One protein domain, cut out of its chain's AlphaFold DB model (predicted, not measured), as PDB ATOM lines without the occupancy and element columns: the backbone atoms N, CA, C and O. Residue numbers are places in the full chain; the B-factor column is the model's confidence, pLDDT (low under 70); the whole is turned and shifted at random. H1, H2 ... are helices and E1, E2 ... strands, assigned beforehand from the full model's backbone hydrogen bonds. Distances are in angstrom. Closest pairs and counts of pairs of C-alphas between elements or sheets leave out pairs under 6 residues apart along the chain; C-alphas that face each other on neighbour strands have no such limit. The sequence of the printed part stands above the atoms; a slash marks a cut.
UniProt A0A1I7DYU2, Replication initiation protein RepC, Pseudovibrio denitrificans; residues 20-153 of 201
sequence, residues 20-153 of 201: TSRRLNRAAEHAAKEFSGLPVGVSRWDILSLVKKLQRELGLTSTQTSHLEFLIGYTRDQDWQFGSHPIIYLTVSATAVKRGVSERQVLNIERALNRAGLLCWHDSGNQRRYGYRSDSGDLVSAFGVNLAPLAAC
ATOM      1  N   THR A  20     -61.248  -8.261 -25.815       59.69
ATOM      2  CA  THR A  20     -60.638  -6.938 -25.660       59.69
ATOM      3  C   THR A  20     -59.178  -6.913 -26.111       59.69
ATOM      4  O   THR A  20     -58.801  -6.015 -26.853       59.69
ATOM      5  N   SER A  21     -58.367  -7.922 -25.766       61.72
ATOM      6  CA  SER A  21     -56.958  -7.971 -26.189       61.72
ATOM      7  C   SER A  21     -56.816  -8.140 -27.700       61.72
ATOM      8  O   SER A  21     -55.921  -7.542 -28.290       61.72
ATOM      9  N   ARG A  22     -57.695  -8.929 -28.339       64.62
ATOM     10  CA  ARG A  22     -57.677  -9.092 -29.803       64.62
ATOM     11  C   ARG A  22     -58.136  -7.817 -30.502       64.62
ATOM     12  O   ARG A  22     -57.530  -7.419 -31.487       64.62
ATOM     13  N   ARG A  23     -59.186  -7.170 -29.986       69.00
ATOM     14  CA  ARG A  23     -59.703  -5.903 -30.520       69.00
ATOM     15  C   ARG A  23     -58.664  -4.787 -30.428       69.00
ATOM     16  O   ARG A  23     -58.470  -4.076 -31.403       69.00
ATOM     17  N   LEU A  24     -57.999  -4.656 -29.279       74.06
ATOM     18  CA  LEU A  24     -56.939  -3.665 -29.073       74.06
ATOM     19  C   LEU A  24     -55.763  -3.908 -30.019       74.06
ATOM     20  O   LEU A  24     -55.289  -2.961 -30.636       74.06
ATOM     21  N   ASN A  25     -55.370  -5.172 -30.214       80.50
ATOM     22  CA  ASN A  25     -54.333  -5.488 -31.187       80.50
ATOM     23  C   ASN A  25     -54.756  -5.114 -32.618       80.50
ATOM     24  O   ASN A  25     -54.007  -4.439 -33.308       80.50
ATOM     25  N   ARG A  26     -55.991  -5.434 -33.034       86.38
ATOM     26  CA  ARG A  26     -56.512  -5.032 -34.355       86.38
ATOM     27  C   ARG A  26     -56.539  -3.518 -34.555       86.38
ATOM     28  O   ARG A  26     -56.261  -3.054 -35.651       86.38
ATOM     29  N   ALA A  27     -56.889  -2.750 -33.522       89.12
ATOM     30  CA  ALA A  27     -56.885  -1.291 -33.599       89.12
ATOM     31  C   ALA A  27     -55.461  -0.741 -33.774       89.12
ATOM     32  O   ALA A  27     -55.251   0.147 -34.594       89.12
ATOM     33  N   ALA A  28     -54.482  -1.303 -33.057       91.19
ATOM     34  CA  ALA A  28     -53.076  -0.955 -33.234       91.19
ATOM     35  C   ALA A  28     -52.571  -1.363 -34.632       91.19
ATOM     36  O   ALA A  28     -51.982  -0.552 -35.330       91.19
ATOM     37  N   GLU A  29     -52.872  -2.576 -35.096       91.81
ATOM     38  CA  GLU A  29     -52.535  -3.029 -36.455       91.81
ATOM     39  C   GLU A  29     -53.161  -2.138 -37.539       91.81
ATOM     40  O   GLU A  29     -52.509  -1.827 -38.529       91.81
ATOM     41  N   HIS A  30     -54.408  -1.700 -37.354       93.69
ATOM     42  CA  HIS A  30     -55.064  -0.760 -38.262       93.69
ATOM     43  C   HIS A  30     -54.364   0.602 -38.259       93.69
ATOM     44  O   HIS A  30     -54.037   1.120 -39.318       93.69
ATOM     45  N   ALA A  31     -54.079   1.164 -37.081       93.50
ATOM     46  CA  ALA A  31     -53.338   2.419 -36.964       93.50
ATOM     47  C   ALA A  31     -51.948   2.340 -37.614       93.50
ATOM     48  O   ALA A  31     -51.480   3.316 -38.186       93.50
ATOM     49  N   ALA A  32     -51.306   1.171 -37.555       94.12
ATOM     50  CA  ALA A  32     -50.037   0.940 -38.222       94.12
ATOM     51  C   ALA A  32     -50.150   0.890 -39.752       94.12
ATOM     52  O   ALA A  32     -49.223   1.323 -40.421       94.12
ATOM     53  N   LYS A  33     -51.257   0.377 -40.301       93.81
ATOM     54  CA  LYS A  33     -51.512   0.358 -41.753       93.81
ATOM     55  C   LYS A  33     -51.838   1.741 -42.310       93.81
ATOM     56  O   LYS A  33     -51.382   2.075 -43.391       93.81
ATOM     57  N   GLU A  34     -52.593   2.532 -41.553       95.56
ATOM     58  CA  GLU A  34     -52.966   3.909 -41.906       95.56
ATOM     59  C   GLU A  34     -51.861   4.928 -41.582       95.56
ATOM     60  O   GLU A  34     -52.092   6.137 -41.583       95.56
ATOM     61  N   PHE A  35     -50.660   4.462 -41.241       95.88
ATOM     62  CA  PHE A  35     -49.577   5.343 -40.848       95.88
ATOM     63  C   PHE A  35     -49.091   6.187 -42.026       95.88
ATOM     64  O   PHE A  35     -48.605   5.674 -43.030       95.88
ATOM     65  N   SER A  36     -49.175   7.505 -41.868       95.00
ATOM     66  CA  SER A  36     -48.782   8.486 -42.882       95.00
ATOM     67  C   SER A  36     -47.636   9.391 -42.421       95.00
ATOM     68  O   SER A  36     -47.429  10.459 -42.993       95.00
ATOM     69  N   GLY A  37     -46.903   8.996 -41.379       95.75
ATOM     70  CA  GLY A  37     -45.902   9.843 -40.735       95.75
ATOM     71  C   GLY A  37     -46.446  10.671 -39.568       95.75
ATOM     72  O   GLY A  37     -47.650  10.719 -39.306       95.75
ATOM     73  N   LEU A  38     -45.534  11.315 -38.845       96.50
ATOM     74  CA  LEU A  38     -45.862  12.306 -37.824       96.50
ATOM     75  C   LEU A  38     -46.296  13.637 -38.436       96.50
ATOM     76  O   LEU A  38     -45.883  13.959 -39.553       96.50
ATOM     77  N   PRO A  39     -47.082  14.443 -37.696       95.38
ATOM     78  CA  PRO A  39     -47.367  15.807 -38.108       95.38
ATOM     79  C   PRO A  39     -46.084  16.613 -38.325       95.38
ATOM     80  O   PRO A  39     -45.054  16.385 -37.683       95.38
ATOM     81  N   VAL A  40     -46.152  17.584 -39.233       93.38
ATOM     82  CA  VAL A  40     -45.007  18.432 -39.580       93.38
ATOM     83  C   VAL A  40     -44.480  19.145 -38.333       93.38
ATOM     84  O   VAL A  40     -45.241  19.753 -37.584       93.38
ATOM     85  N   GLY A  41     -43.164  19.074 -38.121       94.38
ATOM     86  CA  GLY A  41     -42.490  19.689 -36.974       94.38
ATOM     87  C   GLY A  41     -42.533  18.867 -35.682       94.38
ATOM     88  O   GLY A  41     -41.944  19.293 -34.693       94.38
ATOM     89  N   VAL A  42     -43.177  17.696 -35.680       96.50
ATOM     90  CA  VAL A  42     -43.232  16.796 -34.521       96.50
ATOM     91  C   VAL A  42     -42.154  15.725 -34.638       96.50
ATOM     92  O   VAL A  42     -42.086  14.993 -35.625       96.50
ATOM     93  N   SER A  43     -41.327  15.592 -33.604       96.69
ATOM     94  CA  SER A  43     -40.318  14.541 -33.501       96.69
ATOM     95  C   SER A  43     -40.827  13.324 -32.722       96.69
ATOM     96  O   SER A  43     -41.754  13.396 -31.908       96.69
ATOM     97  N   ARG A  44     -40.141  12.185 -32.881       97.00
ATOM     98  CA  ARG A  44     -40.387  10.981 -32.066       97.00
ATOM     99  C   ARG A  44     -40.223  11.225 -30.556       97.00
ATOM    100  O   ARG A  44     -40.845  10.544 -29.739       97.00
ATOM    101  N   TRP A  45     -39.404  12.209 -30.182       98.06
ATOM    102  CA  TRP A  45     -39.144  12.579 -28.791       98.06
ATOM    103  C   TRP A  45     -40.263  13.429 -28.185       98.06
ATOM    104  O   TRP A  45     -40.523  13.323 -26.983       98.06
ATOM    105  N   ASP A  46     -40.981  14.202 -29.002       97.88
ATOM    106  CA  ASP A  46     -42.155  14.955 -28.550       97.88
ATOM    107  C   ASP A  46     -43.261  13.998 -28.110       97.88
ATOM    108  O   ASP A  46     -43.829  14.147 -27.026       97.88
ATOM    109  N   ILE A  47     -43.495  12.930 -28.878       96.94
ATOM    110  CA  ILE A  47     -44.479  11.914 -28.495       96.94
ATOM    111  C   ILE A  47     -44.056  11.179 -27.225       96.94
ATOM    112  O   ILE A  47     -44.884  10.955 -26.343       96.94
ATOM    113  N   LEU A  48     -42.773  10.824 -27.093       98.06
ATOM    114  CA  LEU A  48     -42.274  10.223 -25.855       98.06
ATOM    115  C   LEU A  48     -42.508  11.149 -24.655       98.06
ATOM    116  O   LEU A  48     -42.899  10.682 -23.584       98.06
ATOM    117  N   SER A  49     -42.298  12.453 -24.829       98.31
ATOM    118  CA  SER A  49     -42.545  13.448 -23.784       98.31
ATOM    119  C   SER A  49     -44.022  13.485 -23.383       98.31
ATOM    120  O   SER A  49     -44.327  13.512 -22.189       98.31
ATOM    121  N   LEU A  50     -44.943  13.387 -24.349       98.19
ATOM    122  CA  LEU A  50     -46.377  13.246 -24.072       98.19
ATOM    123  C   LEU A  50     -46.688  11.954 -23.300       98.19
ATOM    124  O   LEU A  50     -47.411  12.002 -22.309       98.19
ATOM    125  N   VAL A  51     -46.108  10.812 -23.690       98.00
ATOM    126  CA  VAL A  51     -46.286   9.541 -22.962       98.00
ATOM    127  C   VAL A  51     -45.787   9.648 -21.524       98.00
ATOM    128  O   VAL A  51     -46.465   9.181 -20.612       98.00
ATOM    129  N   LYS A  52     -44.630  10.284 -21.295       97.75
ATOM    130  CA  LYS A  52     -44.082  10.497 -19.947       97.75
ATOM    131  C   LYS A  52     -45.016  11.360 -19.092       97.75
ATOM    132  O   LYS A  52     -45.288  10.990 -17.952       97.75
ATOM    133  N   LYS A  53     -45.567  12.450 -19.644       97.56
ATOM    134  CA  LYS A  53     -46.580  13.281 -18.963       97.56
ATOM    135  C   LYS A  53     -47.860  12.499 -18.652       97.56
ATOM    136  O   LYS A  53     -48.429  12.640 -17.574       97.56
ATOM    137  N   LEU A  54     -48.293  11.647 -19.578       97.62
ATOM    138  CA  LEU A  54     -49.520  10.858 -19.466       97.62
ATOM    139  C   LEU A  54     -49.319   9.485 -18.817       97.62
ATOM    140  O   LEU A  54     -50.256   8.691 -18.811       97.62
ATOM    141  N   GLN A  55     -48.147   9.180 -18.251       96.94
ATOM    142  CA  GLN A  55     -47.817   7.829 -17.781       96.94
ATOM    143  C   GLN A  55     -48.905   7.251 -16.860       96.94
ATOM    144  O   GLN A  55     -49.319   6.105 -17.038       96.94
ATOM    145  N   ARG A  56     -49.396   8.054 -15.907       95.25
ATOM    146  CA  ARG A  56     -50.465   7.652 -14.982       95.25
ATOM    147  C   ARG A  56     -51.798   7.437 -15.698       95.25
ATOM    148  O   ARG A  56     -52.440   6.420 -15.469       95.25
ATOM    149  N   GLU A  57     -52.192   8.369 -16.562       95.19
ATOM    150  CA  GLU A  57     -53.472   8.323 -17.287       95.19
ATOM    151  C   GLU A  57     -53.525   7.165 -18.297       95.19
ATOM    152  O   GLU A  57     -54.583   6.597 -18.548       95.19
ATOM    153  N   LEU A  58     -52.371   6.768 -18.841       95.00
ATOM    154  CA  LEU A  58     -52.227   5.606 -19.721       95.00
ATOM    155  C   LEU A  58     -52.103   4.277 -18.954       95.00
ATOM    156  O   LEU A  58     -52.004   3.220 -19.577       95.00
ATOM    157  N   GLY A  59     -52.081   4.306 -17.615       95.81
ATOM    158  CA  GLY A  59     -51.909   3.115 -16.780       95.81
ATOM    159  C   GLY A  59     -50.547   2.435 -16.959       95.81
ATOM    160  O   GLY A  59     -50.437   1.220 -16.784       95.81
ATOM    161  N   LEU A  60     -49.517   3.199 -17.338       97.12
ATOM    162  CA  LEU A  60     -48.186   2.674 -17.622       97.12
ATOM    163  C   LEU A  60     -47.308   2.642 -16.370       97.12
ATOM    164  O   LEU A  60     -47.292   3.562 -15.549       97.12
ATOM    165  N   THR A  61     -46.497   1.592 -16.257       98.25
ATOM    166  CA  THR A  61     -45.416   1.533 -15.268       98.25
ATOM    167  C   THR A  61     -44.171   2.259 -15.779       98.25
ATOM    168  O   THR A  61     -43.953   2.358 -16.987       98.25
ATOM    169  N   SER A  62     -43.290   2.695 -14.873       97.75
ATOM    170  CA  SER A  62     -41.988   3.275 -15.244       97.75
ATOM    171  C   SER A  62     -41.173   2.335 -16.141       97.75
ATOM    172  O   SER A  62     -40.558   2.774 -17.109       97.75
ATOM    173  N   THR A  63     -41.231   1.027 -15.877       97.94
ATOM    174  CA  THR A  63     -40.584  -0.008 -16.693       97.94
ATOM    175  C   THR A  63     -41.132  -0.053 -18.119       97.94
ATOM    176  O   THR A  63     -40.357  -0.249 -19.055       97.94
ATOM    177  N   GLN A  64     -42.445   0.121 -18.304       98.44
ATOM    178  CA  GLN A  64     -43.070   0.171 -19.629       98.44
ATOM    179  C   GLN A  64     -42.693   1.455 -20.371       98.44
ATOM    180  O   GLN A  64     -42.270   1.371 -21.521       98.44
ATOM    181  N   THR A  65     -42.750   2.615 -19.708       98.38
ATOM    182  CA  THR A  65     -42.327   3.899 -20.293       98.38
ATOM    183  C   THR A  65     -40.854   3.868 -20.707       98.38
ATOM    184  O   THR A  65     -40.519   4.229 -21.830       98.38
ATOM    185  N   SER A  66     -39.973   3.356 -19.840       98.38
ATOM    186  CA  SER A  66     -38.541   3.198 -20.127       98.38
ATOM    187  C   SER A  66     -38.279   2.216 -21.275       98.38
ATOM    188  O   SER A  66     -37.363   2.415 -22.071       98.38
ATOM    189  N   HIS A  67     -39.074   1.151 -21.396       98.62
ATOM    190  CA  HIS A  67     -38.961   0.238 -22.532       98.62
ATOM    191  C   HIS A  67     -39.407   0.893 -23.843       98.62
ATOM    192  O   HIS A  67     -38.766   0.683 -24.868       98.62
ATOM    193  N   LEU A  68     -40.462   1.710 -23.814       98.31
ATOM    194  CA  LEU A  68     -40.896   2.464 -24.987       98.31
ATOM    195  C   LEU A  68     -39.831   3.480 -25.424       98.31
ATOM    196  O   LEU A  68     -39.499   3.537 -26.601       98.31
ATOM    197  N   GLU A  69     -39.239   4.213 -24.478       98.62
ATOM    198  CA  GLU A  69     -38.098   5.105 -24.729       98.62
ATOM    199  C   GLU A  69     -36.916   4.366 -25.366       98.62
ATOM    200  O   GLU A  69     -36.365   4.824 -26.365       98.62
ATOM    201  N   PHE A  70     -36.575   3.184 -24.841       98.62
ATOM    202  CA  PHE A  70     -35.554   2.323 -25.431       98.62
ATOM    203  C   PHE A  70     -35.878   1.978 -26.891       98.62
ATOM    204  O   PHE A  70     -35.008   2.120 -27.744       98.62
ATOM    205  N   LEU A  71     -37.112   1.562 -27.199       98.38
ATOM    206  CA  LEU A  71     -37.521   1.222 -28.568       98.38
ATOM    207  C   LEU A  71     -37.469   2.434 -29.508       98.38
ATOM    208  O   LEU A  71     -36.947   2.317 -30.614       98.38
ATOM    209  N   ILE A  72     -37.944   3.602 -29.061       98.31
ATOM    210  CA  ILE A  72     -37.872   4.859 -29.824       98.31
ATOM    211  C   ILE A  72     -36.415   5.203 -30.162       98.31
ATOM    212  O   ILE A  72     -36.128   5.633 -31.280       98.31
ATOM    213  N   GLY A  73     -35.479   4.936 -29.248       98.06
ATOM    214  CA  GLY A  73     -34.043   5.112 -29.480       98.06
ATOM    215  C   GLY A  73     -33.454   4.254 -30.610       98.06
ATOM    216  O   GLY A  73     -32.405   4.608 -31.139       98.06
ATOM    217  N   TYR A  74     -34.116   3.164 -31.019       97.00
ATOM    218  CA  TYR A  74     -33.706   2.319 -32.157       97.00
ATOM    219  C   TYR A  74     -34.317   2.750 -33.502       97.00
ATOM    220  O   TYR A  74     -34.076   2.098 -34.523       97.00
ATOM    221  N   THR A  75     -35.089   3.836 -33.516       97.19
ATOM    222  CA  THR A  75     -35.664   4.425 -34.735       97.19
ATOM    223  C   THR A  75     -34.925   5.704 -35.135       97.19
ATOM    224  O   THR A  75     -34.270   6.346 -34.311       97.19
ATOM    225  N   ARG A  76     -35.019   6.068 -36.413       96.00
ATOM    226  CA  ARG A  76     -34.489   7.299 -37.021       96.00
ATOM    227  C   ARG A  76     -35.638   8.219 -37.401       96.00
ATOM    228  O   ARG A  76     -36.751   7.745 -37.576       96.00
ATOM    229  N   ASP A  77     -35.386   9.515 -37.579       95.56
ATOM    230  CA  ASP A  77     -36.468  10.473 -37.857       95.56
ATOM    231  C   ASP A  77     -37.173  10.173 -39.183       95.56
ATOM    232  O   ASP A  77     -38.392  10.278 -39.258       95.56
ATOM    233  N   GLN A  78     -36.433   9.671 -40.177       95.31
ATOM    234  CA  GLN A  78     -36.985   9.196 -41.451       95.31
ATOM    235  C   GLN A  78     -37.973   8.026 -41.296       95.31
ATOM    236  O   GLN A  78     -38.862   7.867 -42.124       95.31
ATOM    237  N   ASP A  79     -37.871   7.223 -40.228       97.12
ATOM    238  CA  ASP A  79     -38.807   6.117 -39.987       97.12
ATOM    239  C   ASP A  79     -40.204   6.620 -39.598       97.12
ATOM    240  O   ASP A  79     -41.188   5.892 -39.705       97.12
ATOM    241  N   TRP A  80     -40.282   7.865 -39.123       97.44
ATOM    242  CA  TRP A  80     -41.508   8.510 -38.671       97.44
ATOM    243  C   TRP A  80     -42.132   9.410 -39.744       97.44
ATOM    244  O   TRP A  80     -43.043  10.175 -39.438       97.44
ATOM    245  N   GLN A  81     -41.648   9.348 -40.983       95.44
ATOM    246  CA  GLN A  81     -42.139  10.145 -42.106       95.44
ATOM    247  C   GLN A  81     -43.074   9.333 -43.009       95.44
ATOM    248  O   GLN A  81     -43.136   8.104 -42.933       95.44
ATOM    249  N   PHE A  82     -43.806  10.036 -43.875       94.12
ATOM    250  CA  PHE A  82     -44.671   9.419 -44.876       94.12
ATOM    251  C   PHE A  82     -43.893   8.426 -45.753       94.12
ATOM    252  O   PHE A  82     -42.789   8.719 -46.206       94.12
ATOM    253  N   GLY A  83     -44.481   7.254 -46.007       91.19
ATOM    254  CA  GLY A  83     -43.868   6.202 -46.826       91.19
ATOM    255  C   GLY A  83     -42.867   5.305 -46.087       91.19
ATOM    256  O   GLY A  83     -42.399   4.329 -46.669       91.19
ATOM    257  N   SER A  84     -42.578   5.578 -44.812       93.38
ATOM    258  CA  SER A  84     -41.751   4.732 -43.943       93.38
ATOM    259  C   SER A  84     -42.544   4.234 -42.733       93.38
ATOM    260  O   SER A  84     -43.724   4.547 -42.594       93.38
ATOM    261  N   HIS A  85     -41.924   3.417 -41.874       95.69
ATOM    262  CA  HIS A  85     -42.532   2.920 -40.637       95.69
ATOM    263  C   HIS A  85     -41.494   2.779 -39.507       95.69
ATOM    264  O   HIS A  85     -40.420   2.209 -39.732       95.69
ATOM    265  N   PRO A  86     -41.822   3.171 -38.259       97.31
ATOM    266  CA  PRO A  86     -40.932   3.044 -37.106       97.31
ATOM    267  C   PRO A  86     -40.927   1.608 -36.569       97.31
ATOM    268  O   PRO A  86     -41.499   1.306 -35.518       97.31
ATOM    269  N   ILE A  87     -40.288   0.705 -37.321       97.25
ATOM    270  CA  ILE A  87     -40.187  -0.724 -37.001       97.25
ATOM    271  C   ILE A  87     -38.802  -1.058 -36.438       97.25
ATOM    272  O   ILE A  87     -37.764  -0.830 -37.060       97.25
ATOM    273  N   ILE A  88     -38.798  -1.685 -35.264       97.06
ATOM    274  CA  ILE A  88     -37.614  -2.162 -34.562       97.06
ATOM    275  C   ILE A  88     -37.506  -3.675 -34.750       97.06
ATOM    276  O   ILE A  88     -38.279  -4.451 -34.182       97.06
ATOM    277  N   TYR A  89     -36.493  -4.106 -35.501       95.75
ATOM    278  CA  TYR A  89     -36.199  -5.521 -35.760       95.75
ATOM    279  C   TYR A  89     -35.158  -6.125 -34.799       95.75
ATOM    280  O   TYR A  89     -34.668  -7.233 -35.016       95.75
ATOM    281  N   LEU A  90     -34.817  -5.425 -33.709       95.62
ATOM    282  CA  LEU A  90     -33.951  -5.953 -32.654       95.62
ATOM    283  C   LEU A  90     -34.608  -7.180 -32.006       95.62
ATOM    284  O   LEU A  90     -35.733  -7.093 -31.502       95.62
ATOM    285  N   THR A  91     -33.904  -8.316 -32.001       95.50
ATOM    286  CA  THR A  91     -34.428  -9.581 -31.465       95.50
ATOM    287  C   THR A  91     -34.811  -9.458 -29.988       95.50
ATOM    288  O   THR A  91     -34.285  -8.619 -29.251       95.50
ATOM    289  N   VAL A  92     -35.726 -10.318 -29.529       96.00
ATOM    290  CA  VAL A  92     -36.133 -10.363 -28.113       96.00
ATOM    291  C   VAL A  92     -34.929 -10.668 -27.218       96.00
ATOM    292  O   VAL A  92     -34.743  -9.993 -26.209       96.00
ATOM    293  N   SER A  93     -34.073 -11.610 -27.627       97.44
ATOM    294  CA  SER A  93     -32.837 -11.976 -26.928       97.44
ATOM    295  C   SER A  93     -31.849 -10.811 -26.833       97.44
ATOM    296  O   SER A  93     -31.363 -10.490 -25.751       97.44
ATOM    297  N   ALA A  94     -31.603 -10.096 -27.934       97.56
ATOM    298  CA  ALA A  94     -30.713  -8.938 -27.930       97.56
ATOM    299  C   ALA A  94     -31.288  -7.785 -27.095       97.56
ATOM    300  O   ALA A  94     -30.552  -7.112 -26.374       97.56
ATOM    301  N   THR A  95     -32.606  -7.579 -27.149       98.00
ATOM    302  CA  THR A  95     -33.314  -6.602 -26.311       98.00
ATOM    303  C   THR A  95     -33.178  -6.945 -24.827       98.00
ATOM    304  O   THR A  95     -32.910  -6.064 -24.013       98.00
ATOM    305  N   ALA A  96     -33.333  -8.223 -24.475       98.25
ATOM    306  CA  ALA A  96     -33.185  -8.741 -23.121       98.25
ATOM    307  C   ALA A  96     -31.771  -8.492 -22.576       98.25
ATOM    308  O   ALA A  96     -31.631  -7.865 -21.525       98.25
ATOM    309  N   VAL A  97     -30.739  -8.865 -23.342       98.44
ATOM    310  CA  VAL A  97     -29.326  -8.625 -22.997       98.44
ATOM    311  C   VAL A  97     -29.050  -7.135 -22.803       98.44
ATOM    312  O   VAL A  97     -28.553  -6.734 -21.754       98.44
ATOM    313  N   LYS A  98     -29.431  -6.289 -23.768       98.31
ATOM    314  CA  LYS A  98     -29.183  -4.837 -23.712       98.31
ATOM    315  C   LYS A  98     -29.891  -4.141 -22.552       98.31
ATOM    316  O   LYS A  98     -29.428  -3.096 -22.109       98.31
ATOM    317  N   ARG A  99     -31.015  -4.686 -22.080       97.31
ATOM    318  CA  ARG A  99     -31.784  -4.127 -20.961       97.31
ATOM    319  C   ARG A  99     -31.521  -4.819 -19.623       97.31
ATOM    320  O   ARG A  99     -32.103  -4.392 -18.632       97.31
ATOM    321  N   GLY A 100     -30.705  -5.875 -19.584       97.50
ATOM    322  CA  GLY A 100     -30.447  -6.646 -18.366       97.50
ATOM    323  C   GLY A 100     -31.701  -7.315 -17.787       97.50
ATOM    324  O   GLY A 100     -31.879  -7.344 -16.574       97.50
ATOM    325  N   VAL A 101     -32.608  -7.807 -18.639       97.69
ATOM    326  CA  VAL A 101     -33.862  -8.471 -18.224       97.69
ATOM    327  C   VAL A 101     -34.053  -9.793 -18.963       97.69
ATOM    328  O   VAL A 101     -33.369 -10.059 -19.942       97.69
ATOM    329  N   SER A 102     -35.013 -10.618 -18.542       98.44
ATOM    330  CA  SER A 102     -35.353 -11.846 -19.278       98.44
ATOM    331  C   SER A 102     -36.136 -11.562 -20.568       98.44
ATOM    332  O   SER A 102     -36.909 -10.604 -20.650       98.44
ATOM    333  N   GLU A 103     -36.039 -12.459 -21.553       97.69
ATOM    334  CA  GLU A 103     -36.867 -12.413 -22.770       97.69
ATOM    335  C   GLU A 103     -38.366 -12.424 -22.454       97.69
ATOM    336  O   GLU A 103     -39.157 -11.686 -23.046       97.69
ATOM    337  N   ARG A 104     -38.766 -13.215 -21.450       97.62
ATOM    338  CA  ARG A 104     -40.145 -13.250 -20.959       97.62
ATOM    339  C   ARG A 104     -40.598 -11.871 -20.481       97.62
ATOM    340  O   ARG A 104     -41.731 -11.479 -20.756       97.62
ATOM    341  N   GLN A 105     -39.734 -11.137 -19.780       98.25
ATOM    342  CA  GLN A 105     -40.037  -9.786 -19.317       98.25
ATOM    343  C   GLN A 105     -40.160  -8.802 -20.485       98.25
ATOM    344  O   GLN A 105     -41.109  -8.020 -20.482       98.25
ATOM    345  N   VAL A 106     -39.290  -8.880 -21.501       98.25
ATOM    346  CA  VAL A 106     -39.419  -8.087 -22.742       98.25
ATOM    347  C   VAL A 106     -40.791  -8.310 -23.377       98.25
ATOM    348  O   VAL A 106     -41.568  -7.368 -23.518       98.25
ATOM    349  N   LEU A 107     -41.147  -9.568 -23.651       96.06
ATOM    350  CA  LEU A 107     -42.428  -9.914 -24.269       96.06
ATOM    351  C   LEU A 107     -43.630  -9.475 -23.422       96.06
ATOM    352  O   LEU A 107     -44.660  -9.072 -23.954       96.06
ATOM    353  N   ASN A 108     -43.535  -9.558 -22.094       97.19
ATOM    354  CA  ASN A 108     -44.611  -9.116 -21.208       97.19
ATOM    355  C   ASN A 108     -44.791  -7.595 -21.220       97.19
ATOM    356  O   ASN A 108     -45.934  -7.131 -21.209       97.19
ATOM    357  N   ILE A 109     -43.691  -6.836 -21.259       98.12
ATOM    358  CA  ILE A 109     -43.725  -5.377 -21.373       98.12
ATOM    359  C   ILE A 109     -44.324  -4.972 -22.721       98.12
ATOM    360  O   ILE A 109     -45.278  -4.198 -22.742       98.12
ATOM    361  N   GLU A 110     -43.847  -5.541 -23.828       97.00
ATOM    362  CA  GLU A 110     -44.376  -5.236 -25.162       97.00
ATOM    363  C   GLU A 110     -45.866  -5.587 -25.282       97.00
ATOM    364  O   GLU A 110     -46.650  -4.792 -25.790       97.00
ATOM    365  N   ARG A 111     -46.310  -6.724 -24.725       95.75
ATOM    366  CA  ARG A 111     -47.746  -7.056 -24.656       95.75
ATOM    367  C   ARG A 111     -48.551  -6.062 -23.833       95.75
ATOM    368  O   ARG A 111     -49.714  -5.834 -24.147       95.75
ATOM    369  N   ALA A 112     -47.984  -5.506 -22.766       95.75
ATOM    370  CA  ALA A 112     -48.659  -4.467 -21.999       95.75
ATOM    371  C   ALA A 112     -48.772  -3.162 -22.802       95.75
ATOM    372  O   ALA A 112     -49.850  -2.578 -22.840       95.75
ATOM    373  N   LEU A 113     -47.712  -2.768 -23.511       97.06
ATOM    374  CA  LEU A 113     -47.711  -1.601 -24.399       97.06
ATOM    375  C   LEU A 113     -48.679  -1.771 -25.584       97.06
ATOM    376  O   LEU A 113     -49.401  -0.836 -25.923       97.06
ATOM    377  N   ASN A 114     -48.777  -2.970 -26.163       96.06
ATOM    378  CA  ASN A 114     -49.774  -3.289 -27.189       96.06
ATOM    379  C   ASN A 114     -51.206  -3.201 -26.648       96.06
ATOM    380  O   ASN A 114     -52.074  -2.626 -27.299       96.06
ATOM    381  N   ARG A 115     -51.463  -3.694 -25.427       93.69
ATOM    382  CA  ARG A 115     -52.770  -3.509 -24.772       93.69
ATOM    383  C   ARG A 115     -53.087  -2.037 -24.500       93.69
ATOM    384  O   ARG A 115     -54.253  -1.668 -24.550       93.69
ATOM    385  N   ALA A 116     -52.079  -1.203 -24.256       93.56
ATOM    386  CA  ALA A 116     -52.242   0.248 -24.165       93.56
ATOM    387  C   ALA A 116     -52.419   0.932 -25.542       93.56
ATOM    388  O   ALA A 116     -52.635   2.140 -25.601       93.56
ATOM    389  N   GLY A 117     -52.351   0.179 -26.649       94.75
ATOM    390  CA  GLY A 117     -52.499   0.690 -28.014       94.75
ATOM    391  C   GLY A 117     -51.274   1.443 -28.540       94.75
ATOM    392  O   GLY A 117     -51.399   2.183 -29.507       94.75
ATOM    393  N   LEU A 118     -50.108   1.282 -27.907       96.88
ATOM    394  CA  LEU A 118     -48.906   2.073 -28.204       96.88
ATOM    395  C   LEU A 118     -47.979   1.415 -29.230       96.88
ATOM    396  O   LEU A 118     -47.110   2.075 -29.784       96.88
ATOM    397  N   LEU A 119     -48.131   0.114 -29.464       96.81
ATOM    398  CA  LEU A 119     -47.357  -0.621 -30.461       96.81
ATOM    399  C   LEU A 119     -48.138  -1.825 -30.975       96.81
ATOM    400  O   LEU A 119     -49.067  -2.304 -30.321       96.81
ATOM    401  N   CYS A 120     -47.711  -2.359 -32.108       95.62
ATOM    402  CA  CYS A 120     -48.099  -3.679 -32.599       95.62
ATOM    403  C   CYS A 120     -46.859  -4.420 -33.115       95.62
ATOM    404  O   CYS A 120     -45.738  -3.916 -33.011       95.62
ATOM    405  N   TRP A 121     -47.043  -5.622 -33.654       93.50
ATOM    406  CA  TRP A 121     -45.966  -6.357 -34.316       93.50
ATOM    407  C   TRP A 121     -46.210  -6.386 -35.820       93.50
ATOM    408  O   TRP A 121     -47.343  -6.530 -36.275       93.50
ATOM    409  N   HIS A 122     -45.134  -6.212 -36.578       91.62
ATOM    410  CA  HIS A 122     -45.091  -6.487 -38.003       91.62
ATOM    411  C   HIS A 122     -44.391  -7.833 -38.194       91.62
ATOM    412  O   HIS A 122     -43.170  -7.916 -38.059       91.62
ATOM    413  N   ASP A 123     -45.166  -8.882 -38.466       85.75
ATOM    414  CA  ASP A 123     -44.671 -10.259 -38.524       85.75
ATOM    415  C   ASP A 123     -44.587 -10.782 -39.963       85.75
ATOM    416  O   ASP A 123     -45.455 -10.528 -40.792       85.75
ATOM    417  N   SER A 124     -43.563 -11.588 -40.234       70.25
ATOM    418  CA  SER A 124     -43.308 -12.272 -41.515       70.25
ATOM    419  C   SER A 124     -43.885 -13.693 -41.583       70.25
ATOM    420  O   SER A 124     -43.453 -14.523 -42.381       70.25
ATOM    421  N   GLY A 125     -44.828 -14.025 -40.698       67.81
ATOM    422  CA  GLY A 125     -45.414 -15.366 -40.580       67.81
ATOM    423  C   GLY A 125     -44.639 -16.339 -39.680       67.81
ATOM    424  O   GLY A 125     -45.259 -17.227 -39.105       67.81
ATOM    425  N   ASN A 126     -43.330 -16.148 -39.458       71.69
ATOM    426  CA  ASN A 126     -42.526 -16.976 -38.536       71.69
ATOM    427  C   ASN A 126     -42.216 -16.305 -37.178       71.69
ATOM    428  O   ASN A 126     -41.455 -16.858 -36.384       71.69
ATOM    429  N   GLN A 127     -42.781 -15.117 -36.919       70.62
ATOM    430  CA  GLN A 127     -42.587 -14.300 -35.703       70.62
ATOM    431  C   GLN A 127     -41.120 -13.953 -35.376       70.62
ATOM    432  O   GLN A 127     -40.809 -13.506 -34.268       70.62
ATOM    433  N   ARG A 128     -40.185 -14.144 -36.319       85.06
ATOM    434  CA  ARG A 128     -38.785 -13.748 -36.133       85.06
ATOM    435  C   ARG A 128     -38.628 -12.275 -36.470       85.06
ATOM    436  O   ARG A 128     -39.173 -11.785 -37.455       85.06
ATOM    437  N   ARG A 129     -37.815 -11.588 -35.667       92.38
ATOM    438  CA  ARG A 129     -37.425 -10.205 -35.936       92.38
ATOM    439  C   ARG A 129     -36.206 -10.186 -36.837       92.38
ATOM    440  O   ARG A 129     -35.187 -10.785 -36.493       92.38
ATOM    441  N   TYR A 130     -36.328  -9.524 -37.973       92.19
ATOM    442  CA  TYR A 130     -35.231  -9.310 -38.903       92.19
ATOM    443  C   TYR A 130     -35.510  -8.074 -39.736       92.19
ATOM    444  O   TYR A 130     -36.659  -7.715 -39.983       92.19
ATOM    445  N   GLY A 131     -34.451  -7.416 -40.168       93.00
ATOM    446  CA  GLY A 131     -34.574  -6.261 -41.022       93.00
ATOM    447  C   GLY A 131     -33.229  -5.810 -41.538       93.00
ATOM    448  O   GLY A 131     -32.180  -6.243 -41.057       93.00
ATOM    449  N   TYR A 132     -33.291  -4.956 -42.541       93.88
ATOM    450  CA  TYR A 132     -32.144  -4.390 -43.215       93.88
ATOM    451  C   TYR A 132     -32.422  -2.915 -43.492       93.88
ATOM    452  O   TYR A 132     -33.537  -2.535 -43.867       93.88
ATOM    453  N   ARG A 133     -31.393  -2.098 -43.274       95.31
ATOM    454  CA  ARG A 133     -31.384  -0.687 -43.640       95.31
ATOM    455  C   ARG A 133     -30.405  -0.476 -44.782       95.31
ATOM    456  O   ARG A 133     -29.350  -1.104 -44.773       95.31
ATOM    457  N   SER A 134     -30.745   0.410 -45.710       95.31
ATOM    458  CA  SER A 134     -29.816   0.865 -46.747       95.31
ATOM    459  C   SER A 134     -28.622   1.597 -46.125       95.31
ATOM    460  O   SER A 134     -28.654   1.982 -44.951       95.31
ATOM    461  N   ASP A 135     -27.594   1.861 -46.930       93.44
ATOM    462  CA  ASP A 135     -26.435   2.657 -46.505       93.44
ATOM    463  C   ASP A 135     -26.837   4.085 -46.097       93.44
ATOM    464  O   ASP A 135     -26.290   4.651 -45.150       93.44
ATOM    465  N   SER A 136     -27.870   4.636 -46.742       92.38
ATOM    466  CA  SER A 136     -28.500   5.917 -46.392       92.38
ATOM    467  C   SER A 136     -29.319   5.856 -45.097       92.38
ATOM    468  O   SER A 136     -29.688   6.889 -44.540       92.38
ATOM    469  N   GLY A 137     -29.584   4.654 -44.578       91.56
ATOM    470  CA  GLY A 137     -30.298   4.445 -43.325       91.56
ATOM    471  C   GLY A 137     -31.767   4.086 -43.433       91.56
ATOM    472  O   GLY A 137     -32.381   3.813 -42.393       91.56
ATOM    473  N   ASP A 138     -32.314   4.081 -44.643       92.94
ATOM    474  CA  ASP A 138     -33.725   3.820 -44.893       92.94
ATOM    475  C   ASP A 138     -34.067   2.381 -44.565       92.94
ATOM    476  O   ASP A 138     -33.295   1.460 -44.839       92.94
ATOM    477  N   LEU A 139     -35.237   2.176 -43.971       92.75
ATOM    478  CA  LEU A 139     -35.710   0.846 -43.636       92.75
ATOM    479  C   LEU A 139     -36.235   0.147 -44.897       92.75
ATOM    480  O   LEU A 139     -37.367   0.369 -45.308       92.75
ATOM    481  N   VAL A 140     -35.407  -0.704 -45.507       91.94
ATOM    482  CA  VAL A 140     -35.741  -1.401 -46.764       91.94
ATOM    483  C   VAL A 140     -36.729  -2.541 -46.517       91.94
ATOM    484  O   VAL A 140     -37.672  -2.744 -47.274       91.94
ATOM    485  N   SER A 141     -36.510  -3.306 -45.449       90.62
ATOM    486  CA  SER A 141     -37.412  -4.373 -45.012       90.62
ATOM    487  C   SER A 141     -37.215  -4.594 -43.523       90.62
ATOM    488  O   SER A 141     -36.076  -4.710 -43.072       90.62
ATOM    489  N   ALA A 142     -38.300  -4.692 -42.757       93.69
ATOM    490  CA  ALA A 142     -38.222  -4.968 -41.330       93.69
ATOM    491  C   ALA A 142     -39.474  -5.652 -40.790       93.69
ATOM    492  O   ALA A 142     -40.598  -5.223 -41.042       93.69
ATOM    493  N   PHE A 143     -39.239  -6.658 -39.957       94.06
ATOM    494  CA  PHE A 143     -40.230  -7.388 -39.184       94.06
ATOM    495  C   PHE A 143     -39.836  -7.324 -37.712       94.06
ATOM    496  O   PHE A 143     -38.685  -7.586 -37.347       94.06
ATOM    497  N   GLY A 144     -40.775  -6.929 -36.862       94.81
ATOM    498  CA  GLY A 144     -40.521  -6.669 -35.453       94.81
ATOM    499  C   GLY A 144     -41.557  -5.758 -34.813       94.81
ATOM    500  O   GLY A 144     -42.726  -5.767 -35.184       94.81
ATOM    501  N   VAL A 145     -41.136  -4.995 -33.807       96.69
ATOM    502  CA  VAL A 145     -42.029  -4.098 -33.063       96.69
ATOM    503  C   VAL A 145     -42.294  -2.848 -33.892       96.69
ATOM    504  O   VAL A 145     -41.352  -2.148 -34.238       96.69
ATOM    505  N   ASN A 146     -43.558  -2.557 -34.187       97.12
ATOM    506  CA  ASN A 146     -43.980  -1.386 -34.949       97.12
ATOM    507  C   ASN A 146     -44.578  -0.324 -34.011       97.12
ATOM    508  O   ASN A 146     -45.555  -0.593 -33.305       97.12
ATOM    509  N   LEU A 147     -43.989   0.876 -34.011       98.25
ATOM    510  CA  LEU A 147     -44.418   2.014 -33.191       98.25
ATOM    511  C   LEU A 147     -45.376   2.976 -33.905       98.25
ATOM    512  O   LEU A 147     -45.777   3.971 -33.313       98.25
ATOM    513  N   ALA A 148     -45.800   2.700 -35.137       97.56
ATOM    514  CA  ALA A 148     -46.782   3.526 -35.836       97.56
ATOM    515  C   ALA A 148     -48.082   3.793 -35.033       97.56
ATOM    516  O   ALA A 148     -48.580   4.921 -35.075       97.56
ATOM    517  N   PRO A 149     -48.609   2.856 -34.211       97.38
ATOM    518  CA  PRO A 149     -49.765   3.143 -33.355       97.38
ATOM    519  C   PRO A 149     -49.517   4.267 -32.340       97.38
ATOM    520  O   PRO A 149     -50.444   4.994 -31.976       97.38
ATOM    521  N   LEU A 150     -48.265   4.448 -31.904       97.38
ATOM    522  CA  LEU A 150     -47.878   5.550 -31.029       97.38
ATOM    523  C   LEU A 150     -48.036   6.902 -31.733       97.38
ATOM    524  O   LEU A 150     -48.535   7.846 -31.124       97.38
ATOM    525  N   ALA A 151     -47.660   6.984 -33.012       96.44
ATOM    526  CA  ALA A 151     -47.833   8.189 -33.822       96.44
ATOM    527  C   ALA A 151     -49.311   8.566 -33.972       96.44
ATOM    528  O   ALA A 151     -49.680   9.718 -33.754       96.44
ATOM    529  N   ALA A 152     -50.174   7.580 -34.232       95.38
ATOM    530  CA  ALA A 152     -51.620   7.788 -34.334       95.38
ATOM    531  C   ALA A 152     -52.256   8.315 -33.030       95.38
ATOM    532  O   ALA A 152     -53.352   8.874 -33.045       95.38
ATOM    533  N   CYS A 153     -51.581   8.161 -31.885       95.31
ATOM    534  CA  CYS A 153     -52.045   8.687 -30.605       95.31
ATOM    535  C   CYS A 153     -51.693  10.164 -30.369       95.31
ATOM    536  O   CYS A 153     -52.205  10.723 -29.398       95.31
TER     537      CYS A 153
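This is residues 20 to 153 of the 201 residues of the protein "Replication initiation protein RepC" of Pseudovibrio denitrificans (UniProt A0A1I7DYU2). In a rounded, mostly helical body, helix H6 meets three other helices at about right angles along its length: H5 at its residues 103 to 107, H3 at its residues 109 to 113 and H1 at its residues 114 to 115. H2 folds back beside H3 as a helical hairpin, and a small antiparallel sheet, E1 - E3 - E2, turns through a strong bend in E3, with E1 between H1 and that strand. The 134 printed residues hold seven named helices and three named strands in the order H1 H2 H3 H4 H5 H6 E1 E2 E3 H7; the class is mostly helix. The whole is compact, with a radius of gyration of the C-alphas of 13.9 A and spans of 36 by 32 by 28 A.

H1, residues 20 to 33, begins with C-alpha 20 at (-60.638, -6.938, -25.660) and is 19.9 A long. H2 is residues 44 to 53, 14.7 A, and H3 residues 62 to 72, 15.2 A. H4 is residues 77 to 80 and H5 residues 92 to 99. H6, residues 103 to 115, is 18.3 A long from C-alpha 103 at (-36.867, -12.413, -22.770). E1 is residues 120 to 122, E2 residues 130 to 133 and E3 residues 139 to 146, 12.2 A. H7, residues 148 to 152, ends with C-alpha 152 at (-51.620, 7.788, -34.334).

H6 is the hub. Its residues 103 to 107 touch H5, about perpendicular at 83 degrees, with C-alphas 96 and 103 closest at 5.2 A. Its residues 109 to 113 touch H3 at 89 degrees, C-alphas 64 and 109 being 5.9 A apart. Its residues 114 to 115 touch H1 at 82 degrees, C-alphas 24 and 115 being 6.0 A apart. The hairpin H2 and H3 touches at a shallow tilt of 8 degrees, opposite ways, closest at C-alphas 48 and 69, 6.7 A. H7 touches H1 at C-alphas 148 and 32, 4.8 A. H4 touches no helix; C-alphas 77 and 44 of H4 and H2 are 7.0 A apart, close but not clearly touching. E3 bends by 87 degrees at residue 143: residues 139 to 143 pair with E2, its hairpin partner (N 132 to O 141, 2.8 A), and 144 to 146 with E1 (N 122 to O 144, 2.8 A). H1 and H6 only graze the sheet. In the helices other than H4, too short for such a pair, every O i to N i+4 pair is within hydrogen-bond range.

The C-alphas farthest apart, of Thr 20 and Asp 135, are 41.2 A apart. The printed part has no cut. The link from H4 to H5 is long, and its residues 87 to 88 pair antiparallel with residues 145 to 146 of E3. Mean pLDDT of the printed part is 93.7; residues 20 to 23 and residue 125 are under 70.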